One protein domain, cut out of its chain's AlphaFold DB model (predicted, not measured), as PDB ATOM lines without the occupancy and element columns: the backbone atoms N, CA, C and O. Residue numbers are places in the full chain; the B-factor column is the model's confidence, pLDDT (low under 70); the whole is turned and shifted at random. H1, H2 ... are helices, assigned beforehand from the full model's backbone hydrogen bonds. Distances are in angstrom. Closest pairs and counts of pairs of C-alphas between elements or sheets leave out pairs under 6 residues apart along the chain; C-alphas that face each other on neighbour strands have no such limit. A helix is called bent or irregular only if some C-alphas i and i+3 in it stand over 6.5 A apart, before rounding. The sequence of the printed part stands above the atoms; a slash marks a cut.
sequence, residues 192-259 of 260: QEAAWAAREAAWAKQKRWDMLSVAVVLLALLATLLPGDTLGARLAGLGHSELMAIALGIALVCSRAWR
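What this domain is: This is residues 192 to 259 of the 260 residues of the protein "SCP-2 sterol transfer family protein" of Paraperlucidibaca baekdonensis (UniProt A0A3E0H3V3). One long straight helix, H1, runs the length of the model, and a shorter helix, H3, folds back beside its later part, nearly parallel in line but running opposite ways, with the small helix H2 at the turn between them. Residues 192 to 206 of H1 stick out as a free arm beyond the place where H3 ends, and this arm makes much of the length. The printed part has 68 residues with three named helices, in the order H1, H2, H3, and no named strand; the class is all helix. The whole is extended, with a radius of gyration of the C-alphas of 17.4 A, and the C-alphas span 56 by 23 by 13 A.

How they stand to each other: H1, residues 192 to 225, stands free over residues 192 to 206. Further along, H1 touches H3, residues 240 to 258, with 4 pairs of C-alphas within 8 A. The closest C-alphas of the two are those of Ala 215 and Val 253, 7.0 A apart. Their lines stand at a shallow tilt of 8 degrees, and they run opposite ways. H1 touches H3 with residues 211 to 222 alone, and H3 touches H1 with residues 246 to 253 alone. H2, residues 231 to 236, touches no helix. It is only just apart from H1, the closest C-alphas being 8.4 A from each other, and it is apart from H3. In H1, H2 and H3 every pair of O i and N i+4 is within hydrogen-bond range.

Where its parts are: H1 begins at C-alpha 192, at (77.446, 128.291, 170.114), and ends at C-alpha 225, at (91.112, 89.762, 142.868), 49.1 A from first to last C-alpha. H2 holds six residues, Leu 231 to Ala 236, and is 8.9 A long from first to last C-alpha. H3 begins at His 240 and ends at C-alpha 258, at (73.150, 108.836, 148.161), 26.0 A from first to last C-alpha. No helix is bent or irregular.

The domain as a whole: The two C-alphas farthest apart are those of Gln 192 and Ala 233, at 56.7 A. Without residues 192 to 206, the body has 53 residues and spans 35 by 20 by 13 A. The printed part has no cut. The links from H1 to H2, 5 residues, and from H2 to H3, 3 residues, are both tight. The mean pLDDT of the printed part is 73.2, and 30 residues are under 70, among them residues 225 to 244 and 254 to 259.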
ATOM      1  N   GLN A 192      77.703 129.729 170.162       92.88
ATOM      2  CA  GLN A 192      77.446 128.291 170.114       92.88
ATOM      3  C   GLN A 192      76.950 127.851 168.731       92.88
ATOM      4  O   GLN A 192      77.448 126.854 168.202       92.88
ATOM      5  N   GLU A 193      76.030 128.602 168.129       92.50
ATOM      6  CA  GLU A 193      75.533 128.373 166.769       92.50
ATOM      7  C   GLU A 193      76.666 128.470 165.741       92.50
ATOM      8  O   GLU A 193      76.828 127.581 164.901       92.50
ATOM      9  N   ALA A 194      77.528 129.485 165.854       92.44
ATOM     10  CA  ALA A 194      78.701 129.622 164.993       92.44
ATOM     11  C   ALA A 194      79.684 128.447 165.156       92.44
ATOM     12  O   ALA A 194      80.207 127.920 164.169       92.44
ATOM     13  N   ALA A 195      79.912 127.986 166.390       92.62
ATOM     14  CA  ALA A 195      80.752 126.823 166.661       92.62
ATOM     15  C   ALA A 195      80.150 125.525 166.097       92.62
ATOM     16  O   ALA A 195      80.884 124.664 165.605       92.62
ATOM     17  N   TRP A 196      78.824 125.377 166.146       87.62
ATOM     18  CA  TRP A 196      78.115 124.258 165.525       87.62
ATOM     19  C   TRP A 196      78.261 124.277 164.006       87.62
ATOM     20  O   TRP A 196      78.694 123.276 163.436       87.62
ATOM     21  N   ALA A 197      78.031 125.422 163.363       91.69
ATOM     22  CA  ALA A 197      78.214 125.574 161.922       91.69
ATOM     23  C   ALA A 197      79.658 125.254 161.485       91.69
ATOM     24  O   ALA A 197      79.887 124.558 160.492       91.69
ATOM     25  N   ALA A 198      80.656 125.688 162.263       92.00
ATOM     26  CA  ALA A 198      82.059 125.368 162.003       92.00
ATOM     27  C   ALA A 198      82.350 123.859 162.124       92.00
ATOM     28  O   ALA A 198      83.074 123.293 161.297       92.00
ATOM     29  N   ARG A 199      81.768 123.183 163.127       90.62
ATOM     30  CA  ARG A 199      81.886 121.724 163.293       90.62
ATOM     31  C   ARG A 199      81.216 120.967 162.155       90.62
ATOM     32  O   ARG A 199      81.805 120.015 161.652       90.62
ATOM     33  N   GLU A 200      80.040 121.397 161.713       90.94
ATOM     34  CA  GLU A 200      79.353 120.798 160.568       90.94
ATOM     35  C   GLU A 200      80.185 120.909 159.288       90.94
ATOM     36  O   GLU A 200      80.346 119.919 158.569       90.94
ATOM     37  N   ALA A 201      80.800 122.069 159.043       88.00
ATOM     38  CA  ALA A 201      81.702 122.264 157.911       88.00
ATOM     39  C   ALA A 201      82.943 121.352 157.990       88.00
ATOM     40  O   ALA A 201      83.333 120.727 156.996       88.00
ATOM     41  N   ALA A 202      83.543 121.213 159.177       88.44
ATOM     42  CA  ALA A 202      84.674 120.312 159.399       88.44
ATOM     43  C   ALA A 202      84.281 118.838 159.202       88.44
ATOM     44  O   ALA A 202      84.988 118.088 158.524       88.44
ATOM     45  N   TRP A 203      83.122 118.426 159.720       79.81
ATOM     46  CA  TRP A 203      82.575 117.083 159.524       79.81
ATOM     47  C   TRP A 203      82.246 116.793 158.062       79.81
ATOM     48  O   TRP A 203      82.493 115.681 157.595       79.81
ATOM     49  N   ALA A 204      81.733 117.766 157.309       84.06
ATOM     50  CA  ALA A 204      81.511 117.613 155.875       84.06
ATOM     51  C   ALA A 204      82.829 117.363 155.123       84.06
ATOM     52  O   ALA A 204      82.883 116.508 154.237       84.06
ATOM     53  N   LYS A 205      83.909 118.052 155.510       81.12
ATOM     54  CA  LYS A 205      85.245 117.837 154.941       81.12
ATOM     55  C   LYS A 205      85.806 116.460 155.304       81.12
ATOM     56  O   LYS A 205      86.295 115.769 154.413       81.12
ATOM     57  N   GLN A 206      85.691 116.037 156.565       83.00
ATOM     58  CA  GLN A 206      86.166 114.720 157.008       83.00
ATOM     59  C   GLN A 206      85.437 113.581 156.287       83.00
ATOM     60  O   GLN A 206      86.080 112.672 155.772       83.00
ATOM     61  N   LYS A 207      84.108 113.679 156.138       81.31
ATOM     62  CA  LYS A 207      83.310 112.690 155.395       81.31
ATOM     63  C   LYS A 207      83.810 112.483 153.963       81.31
ATOM     64  O   LYS A 207      83.778 111.358 153.477       81.31
ATOM     65  N   ARG A 208      84.280 113.539 153.282       77.94
ATOM     66  CA  ARG A 208      84.845 113.422 151.922       77.94
ATOM     67  C   ARG A 208      86.134 112.605 151.918       77.94
ATOM     68  O   ARG A 208      86.300 111.751 151.053       77.94
ATOM     69  N   TRP A 209      87.016 112.835 152.887       77.62
ATOM     70  CA  TRP A 209      88.257 112.069 153.023       77.62
ATOM     71  C   TRP A 209      88.001 110.612 153.400       77.62
ATOM     72  O   TRP A 209      88.624 109.725 152.823       77.62
ATOM     73  N   ASP A 210      87.031 110.358 154.278       81.94
ATOM     74  CA  ASP A 210      86.623 108.998 154.638       81.94
ATOM     75  C   ASP A 210      85.985 108.257 153.445       81.94
ATOM     76  O   ASP A 210      86.210 107.067 153.250       81.94
ATOM     77  N   MET A 211      85.212 108.944 152.593       78.19
ATOM     78  CA  MET A 211      84.686 108.348 151.356       78.19
ATOM     79  C   MET A 211      85.802 108.016 150.362       78.19
ATOM     80  O   MET A 211      85.783 106.942 149.762       78.19
ATOM     81  N   LEU A 212      86.781 108.913 150.202       80.69
ATOM     82  CA  LEU A 212      87.943 108.670 149.345       80.69
ATOM     83  C   LEU A 212      88.770 107.486 149.852       80.69
ATOM     84  O   LEU A 212      89.150 106.636 149.051       80.69
ATOM     85  N   SER A 213      89.007 107.384 151.162       74.94
ATOM     86  CA  SER A 213      89.768 106.268 151.731       74.94
ATOM     87  C   SER A 213      89.043 104.931 151.548       74.94
ATOM     88  O   SER A 213      89.664 103.962 151.115       74.94
ATOM     89  N   VAL A 214      87.721 104.882 151.762       82.75
ATOM     90  CA  VAL A 214      86.910 103.680 151.498       82.75
ATOM     91  C   VAL A 214      86.930 103.302 150.013       82.75
ATOM     92  O   VAL A 214      87.081 102.123 149.694       82.75
ATOM     93  N   ALA A 215      86.830 104.273 149.099       78.25
ATOM     94  CA  ALA A 215      86.899 104.017 147.660       78.25
ATOM     95  C   ALA A 215      88.269 103.458 147.235       78.25
ATOM     96  O   ALA A 215      88.328 102.505 146.460       78.25
ATOM     97  N   VAL A 216      89.367 104.000 147.775       77.38
ATOM     98  CA  VAL A 216      90.728 103.508 147.505       77.38
ATOM     99  C   VAL A 216      90.921 102.088 148.033       77.38
ATOM    100  O   VAL A 216      91.434 101.243 147.304       77.38
ATOM    101  N   VAL A 217      90.480 101.793 149.262       79.31
ATOM    102  CA  VAL A 217      90.565 100.435 149.830       79.31
ATOM    103  C   VAL A 217      89.755  99.440 148.997       79.31
ATOM    104  O   VAL A 217      90.238  98.346 148.717       79.31
ATOM    105  N   LEU A 218      88.559  99.823 148.543       80.38
ATOM    106  CA  LEU A 218      87.732  98.980 147.678       80.38
ATOM    107  C   LEU A 218      88.404  98.709 146.324       80.38
ATOM    108  O   LEU A 218      88.423  97.565 145.874       80.38
ATOM    109  N   LEU A 219      88.975  99.738 145.689       74.56
ATOM    110  CA  LEU A 219      89.716  99.594 144.432       74.56
ATOM    111  C   LEU A 219      90.960  98.716 144.600       74.56
ATOM    112  O   LEU A 219      91.228  97.877 143.745       74.56
ATOM    113  N   ALA A 220      91.694  98.871 145.705       73.69
ATOM    114  CA  ALA A 220      92.846  98.033 146.017       73.69
ATOM    115  C   ALA A 220      92.438  96.565 146.211       73.69
ATOM    116  O   ALA A 220      93.078  95.673 145.659       73.69
ATOM    117  N   LEU A 221      91.336  96.310 146.928       76.56
ATOM    118  CA  LEU A 221      90.805  94.961 147.126       76.56
ATOM    119  C   LEU A 221      90.353  94.333 145.798       76.56
ATOM    120  O   LEU A 221      90.728  93.203 145.496       76.56
ATOM    121  N   LEU A 222      89.636  95.083 144.955       69.06
ATOM    122  CA  LEU A 222      89.282  94.650 143.598       69.06
ATOM    123  C   LEU A 222      90.531  94.325 142.769       69.06
ATOM    124  O   LEU A 222      90.589  93.270 142.152       69.06
ATOM    125  N   ALA A 223      91.566  95.166 142.814       67.19
ATOM    126  CA  ALA A 223      92.809  94.937 142.079       67.19
ATOM    127  C   ALA A 223      93.555  93.661 142.514       67.19
ATOM    128  O   ALA A 223      94.255  93.075 141.688       67.19
ATOM    129  N   THR A 224      93.413  93.219 143.772       70.31
ATOM    130  CA  THR A 224      93.979  91.940 144.250       70.31
ATOM    131  C   THR A 224      93.218  90.702 143.774       70.31
ATOM    132  O   THR A 224      93.792  89.619 143.760       70.31
ATOM    133  N   LEU A 225      91.957  90.855 143.360       65.44
ATOM    134  CA  LEU A 225      91.112  89.762 142.868       65.44
ATOM    135  C   LEU A 225      91.276  89.502 141.359       65.44
ATOM    136  O   LEU A 225      90.817  88.466 140.886       65.44
ATOM    137  N   LEU A 226      91.934  90.399 140.607       64.25
ATOM    138  CA  LEU A 226      92.196  90.207 139.175       64.25
ATOM    139  C   LEU A 226      93.429  89.306 138.937       64.25
ATOM    140  O   LEU A 226      94.511  89.612 139.454       64.25
ATOM    141  N   PRO A 227      93.324  88.249 138.110       58.22
ATOM    142  CA  PRO A 227      94.448  87.376 137.773       58.22
ATOM    143  C   PRO A 227      95.461  88.056 136.829       58.22
ATOM    144  O   PRO A 227      95.089  88.729 135.869       58.22
ATOM    145  N   GLY A 228      96.761  87.856 137.085       58.53
ATOM    146  CA  GLY A 228      97.872  88.317 136.237       58.53
ATOM    147  C   GLY A 228      98.950  89.114 136.987       58.53
ATOM    148  O   GLY A 228      98.662  89.819 137.954       58.53
ATOM    149  N   ASP A 229     100.201  89.042 136.528       61.59
ATOM    150  CA  ASP A 229     101.359  89.627 137.236       61.59
ATOM    151  C   ASP A 229     101.682  91.080 136.844       61.59
ATOM    152  O   ASP A 229     102.479  91.743 137.505       61.59
ATOM    153  N   THR A 230     101.048  91.624 135.797       64.75
ATOM    154  CA  THR A 230     101.291  93.000 135.323       64.75
ATOM    155  C   THR A 230      99.990  93.779 135.118       64.75
ATOM    156  O   THR A 230      98.968  93.216 134.726       64.75
ATOM    157  N   LEU A 231     100.021  95.100 135.354       58.94
ATOM    158  CA  LEU A 231      98.847  95.985 135.227       58.94
ATOM    159  C   LEU A 231      98.204  95.935 133.827       58.94
ATOM    160  O   LEU A 231      96.981  95.968 133.717       58.94
ATOM    161  N   GLY A 232      99.012  95.806 132.770       62.41
ATOM    162  CA  GLY A 232      98.524  95.712 131.390       62.41
ATOM    163  C   GLY A 232      97.797  94.399 131.081       62.41
ATOM    164  O   GLY A 232      96.784  94.415 130.387       62.41
ATOM    165  N   ALA A 233      98.256  93.275 131.641       61.22
ATOM    166  CA  ALA A 233      97.604  91.975 131.468       61.22
ATOM    167  C   ALA A 233      96.286  91.877 132.258       61.22
ATOM    168  O   ALA A 233      95.315  91.316 131.755       61.22
ATOM    169  N   ARG A 234      96.224  92.492 133.451       62.12
ATOM    170  CA  ARG A 234      95.002  92.555 134.276       62.12
ATOM    171  C   ARG A 234      93.864  93.311 133.588       62.12
ATOM    172  O   ARG A 234      92.724  92.875 133.640       62.12
ATOM    173  N   LEU A 235      94.170  94.425 132.917       60.72
ATOM    174  CA  LEU A 235      93.174  95.219 132.183       60.72
ATOM    175  C   LEU A 235      92.672  94.526 130.906       60.72
ATOM    176  O   LEU A 235      91.524  94.720 130.519       60.72
ATOM    177  N   ALA A 236      93.508  93.713 130.257       62.50
ATOM    178  CA  ALA A 236      93.147  93.004 129.030       62.50
ATOM    179  C   ALA A 236      92.328  91.719 129.275       62.50
ATOM    180  O   ALA A 236      91.630  91.267 128.370       62.50
ATOM    181  N   GLY A 237      92.402  91.139 130.479       61.22
ATOM    182  CA  GLY A 237      91.686  89.914 130.867       61.22
ATOM    183  C   GLY A 237      90.287  90.125 131.455       61.22
ATOM    184  O   GLY A 237      89.644  89.143 131.817       61.22
ATOM    185  N   LEU A 238      89.822  91.376 131.553       62.81
ATOM    186  CA  LEU A 238      88.566  91.737 132.214       62.81
ATOM    187  C   LEU A 238      87.351  91.060 131.562       62.81
ATOM    188  O   LEU A 238      86.896  91.440 130.481       62.81
ATOM    189  N   GLY A 239      86.796  90.067 132.256       67.69
ATOM    190  CA  GLY A 239      85.558  89.393 131.868       67.69
ATOM    191  C   GLY A 239      84.300  90.190 132.241       67.69
ATOM    192  O   GLY A 239      84.317  91.075 133.097       67.69
ATOM    193  N   HIS A 240      83.153  89.837 131.647       65.94
ATOM    194  CA  HIS A 240      81.856  90.478 131.940       65.94
ATOM    195  C   HIS A 240      81.470  90.428 133.437       65.94
ATOM    196  O   HIS A 240      80.867  91.368 133.953       65.94
ATOM    197  N   SER A 241      81.831  89.357 134.152       64.31
ATOM    198  CA  SER A 241      81.574  89.187 135.592       64.31
ATOM    199  C   SER A 241      82.398  90.136 136.468       64.31
ATOM    200  O   SER A 241      81.911  90.614 137.492       64.31
ATOM    201  N   GLU A 242      83.625  90.449 136.061       66.88
ATOM    202  CA  GLU A 242      84.530  91.339 136.796       66.88
ATOM    203  C   GLU A 242      84.138  92.807 136.594       66.88
ATOM    204  O   GLU A 242      84.136  93.589 137.545       66.88
ATOM    205  N   LEU A 243      83.671  93.163 135.390       69.12
ATOM    206  CA  LEU A 243      83.054  94.466 135.122       69.12
ATOM    207  C   LEU A 243      81.785  94.685 135.960       69.12
ATOM    208  O   LEU A 243      81.579  95.780 136.485       69.12
ATOM    209  N   MET A 244      80.965  93.644 136.147       68.75
ATOM    210  CA  MET A 244      79.793  93.698 137.030       68.75
ATOM    211  C   MET A 244      80.183  93.880 138.504       68.75
ATOM    212  O   MET A 244      79.531  94.649 139.208       68.75
ATOM    213  N   ALA A 245      81.257  93.240 138.977       70.19
ATOM    214  CA  ALA A 245      81.745  93.406 140.349       70.19
ATOM    215  C   ALA A 245      82.292  94.822 140.610       70.19
ATOM    216  O   ALA A 245      82.009  95.414 141.654       70.19
ATOM    217  N   ILE A 246      83.007  95.402 139.641       71.38
ATOM    218  CA  ILE A 246      83.470  96.796 139.700       71.38
ATOM    219  C   ILE A 246      82.273  97.756 139.688       71.38
ATOM    220  O   ILE A 246      82.204  98.663 140.521       71.38
ATOM    221  N   ALA A 247      81.295  97.533 138.805       69.69
ATOM    222  CA  ALA A 247      80.075  98.335 138.745       69.69
ATOM    223  C   ALA A 247      79.261  98.252 140.048       69.69
ATOM    224  O   ALA A 247      78.773  99.275 140.524       69.69
ATOM    225  N   LEU A 248      79.167  97.071 140.671       71.94
ATOM    226  CA  LEU A 248      78.519  96.870 141.970       71.94
ATOM    227  C   LEU A 248      79.276  97.589 143.098       71.94
ATOM    228  O   LEU A 248      78.651  98.213 143.952       71.94
ATOM    229  N   GLY A 249      80.610  97.541 143.090       71.00
ATOM    230  CA  GLY A 249      81.452  98.260 144.047       71.00
ATOM    231  C   GLY A 249      81.260  99.777 143.962       71.00
ATOM    232  O   GLY A 249      81.030 100.432 144.980       71.00
ATOM    233  N   ILE A 250      81.254 100.324 142.744       73.25
ATOM    234  CA  ILE A 250      80.957 101.741 142.492       73.25
ATOM    235  C   ILE A 250      79.520 102.065 142.918       73.25
ATOM    236  O   ILE A 250      79.304 103.037 143.636       73.25
ATOM    237  N   ALA A 251      78.542 101.229 142.564       69.44
ATOM    238  CA  ALA A 251      77.146 101.419 142.948       69.44
ATOM    239  C   ALA A 251      76.938 101.375 144.471       69.44
ATOM    240  O   ALA A 251      76.140 102.146 144.992       69.44
ATOM    241  N   LEU A 252      77.674 100.542 145.215       70.19
ATOM    242  CA  LEU A 252      77.619 100.494 146.679       70.19
ATOM    243  C   LEU A 252      78.220 101.753 147.313       70.19
ATOM    244  O   LEU A 252      77.599 102.328 148.210       70.19
ATOM    245  N   VAL A 253      79.363 102.230 146.813       71.75
ATOM    246  CA  VAL A 253      79.969 103.501 147.248       71.75
ATOM    247  C   VAL A 253      79.040 104.678 146.934       71.75
ATOM    248  O   VAL A 253      78.763 105.493 147.815       71.75
ATOM    249  N   CYS A 254      78.473 104.725 145.726       66.56
ATOM    250  CA  CYS A 254      77.503 105.739 145.321       66.56
ATOM    251  C   CYS A 254      76.193 105.646 146.117       66.56
ATOM    252  O   CYS A 254      75.666 106.672 146.526       66.56
ATOM    253  N   SER A 255      75.683 104.449 146.417       64.88
ATOM    254  CA  SER A 255      74.459 104.279 147.216       64.88
ATOM    255  C   SER A 255      74.654 104.701 148.673       64.88
ATOM    256  O   SER A 255      73.741 105.260 149.282       64.88
ATOM    257  N   ARG A 256      75.855 104.499 149.230       65.06
ATOM    258  CA  ARG A 256      76.224 104.982 150.566       65.06
ATOM    259  C   ARG A 256      76.439 106.497 150.587       65.06
ATOM    260  O   ARG A 256      76.205 107.115 151.621       65.06
ATOM    261  N   ALA A 257      76.839 107.086 149.462       62.66
ATOM    262  CA  ALA A 257      76.861 108.532 149.270       62.66
ATOM    263  C   ALA A 257      75.451 109.127 149.074       62.66
ATOM    264  O   ALA A 257      75.226 110.255 149.495       62.66
ATOM    265  N   TRP A 258      74.511 108.373 148.484       50.19
ATOM    266  CA  TRP A 258      73.150 108.836 148.161       50.19
ATOM    267  C   TRP A 258      72.129 108.614 149.289       50.19
ATOM    268  O   TRP A 258      71.201 109.401 149.433       50.19
ATOM    269  N   ARG A 259      72.269 107.581 150.135       49.72
ATOM    270  CA  ARG A 259      71.444 107.422 151.354       49.72
ATOM    271  C   ARG A 259      71.873 108.402 152.458       49.72
ATOM    272  O   ARG A 259      72.213 107.969 153.558       49.72
TER     273      ARG A 259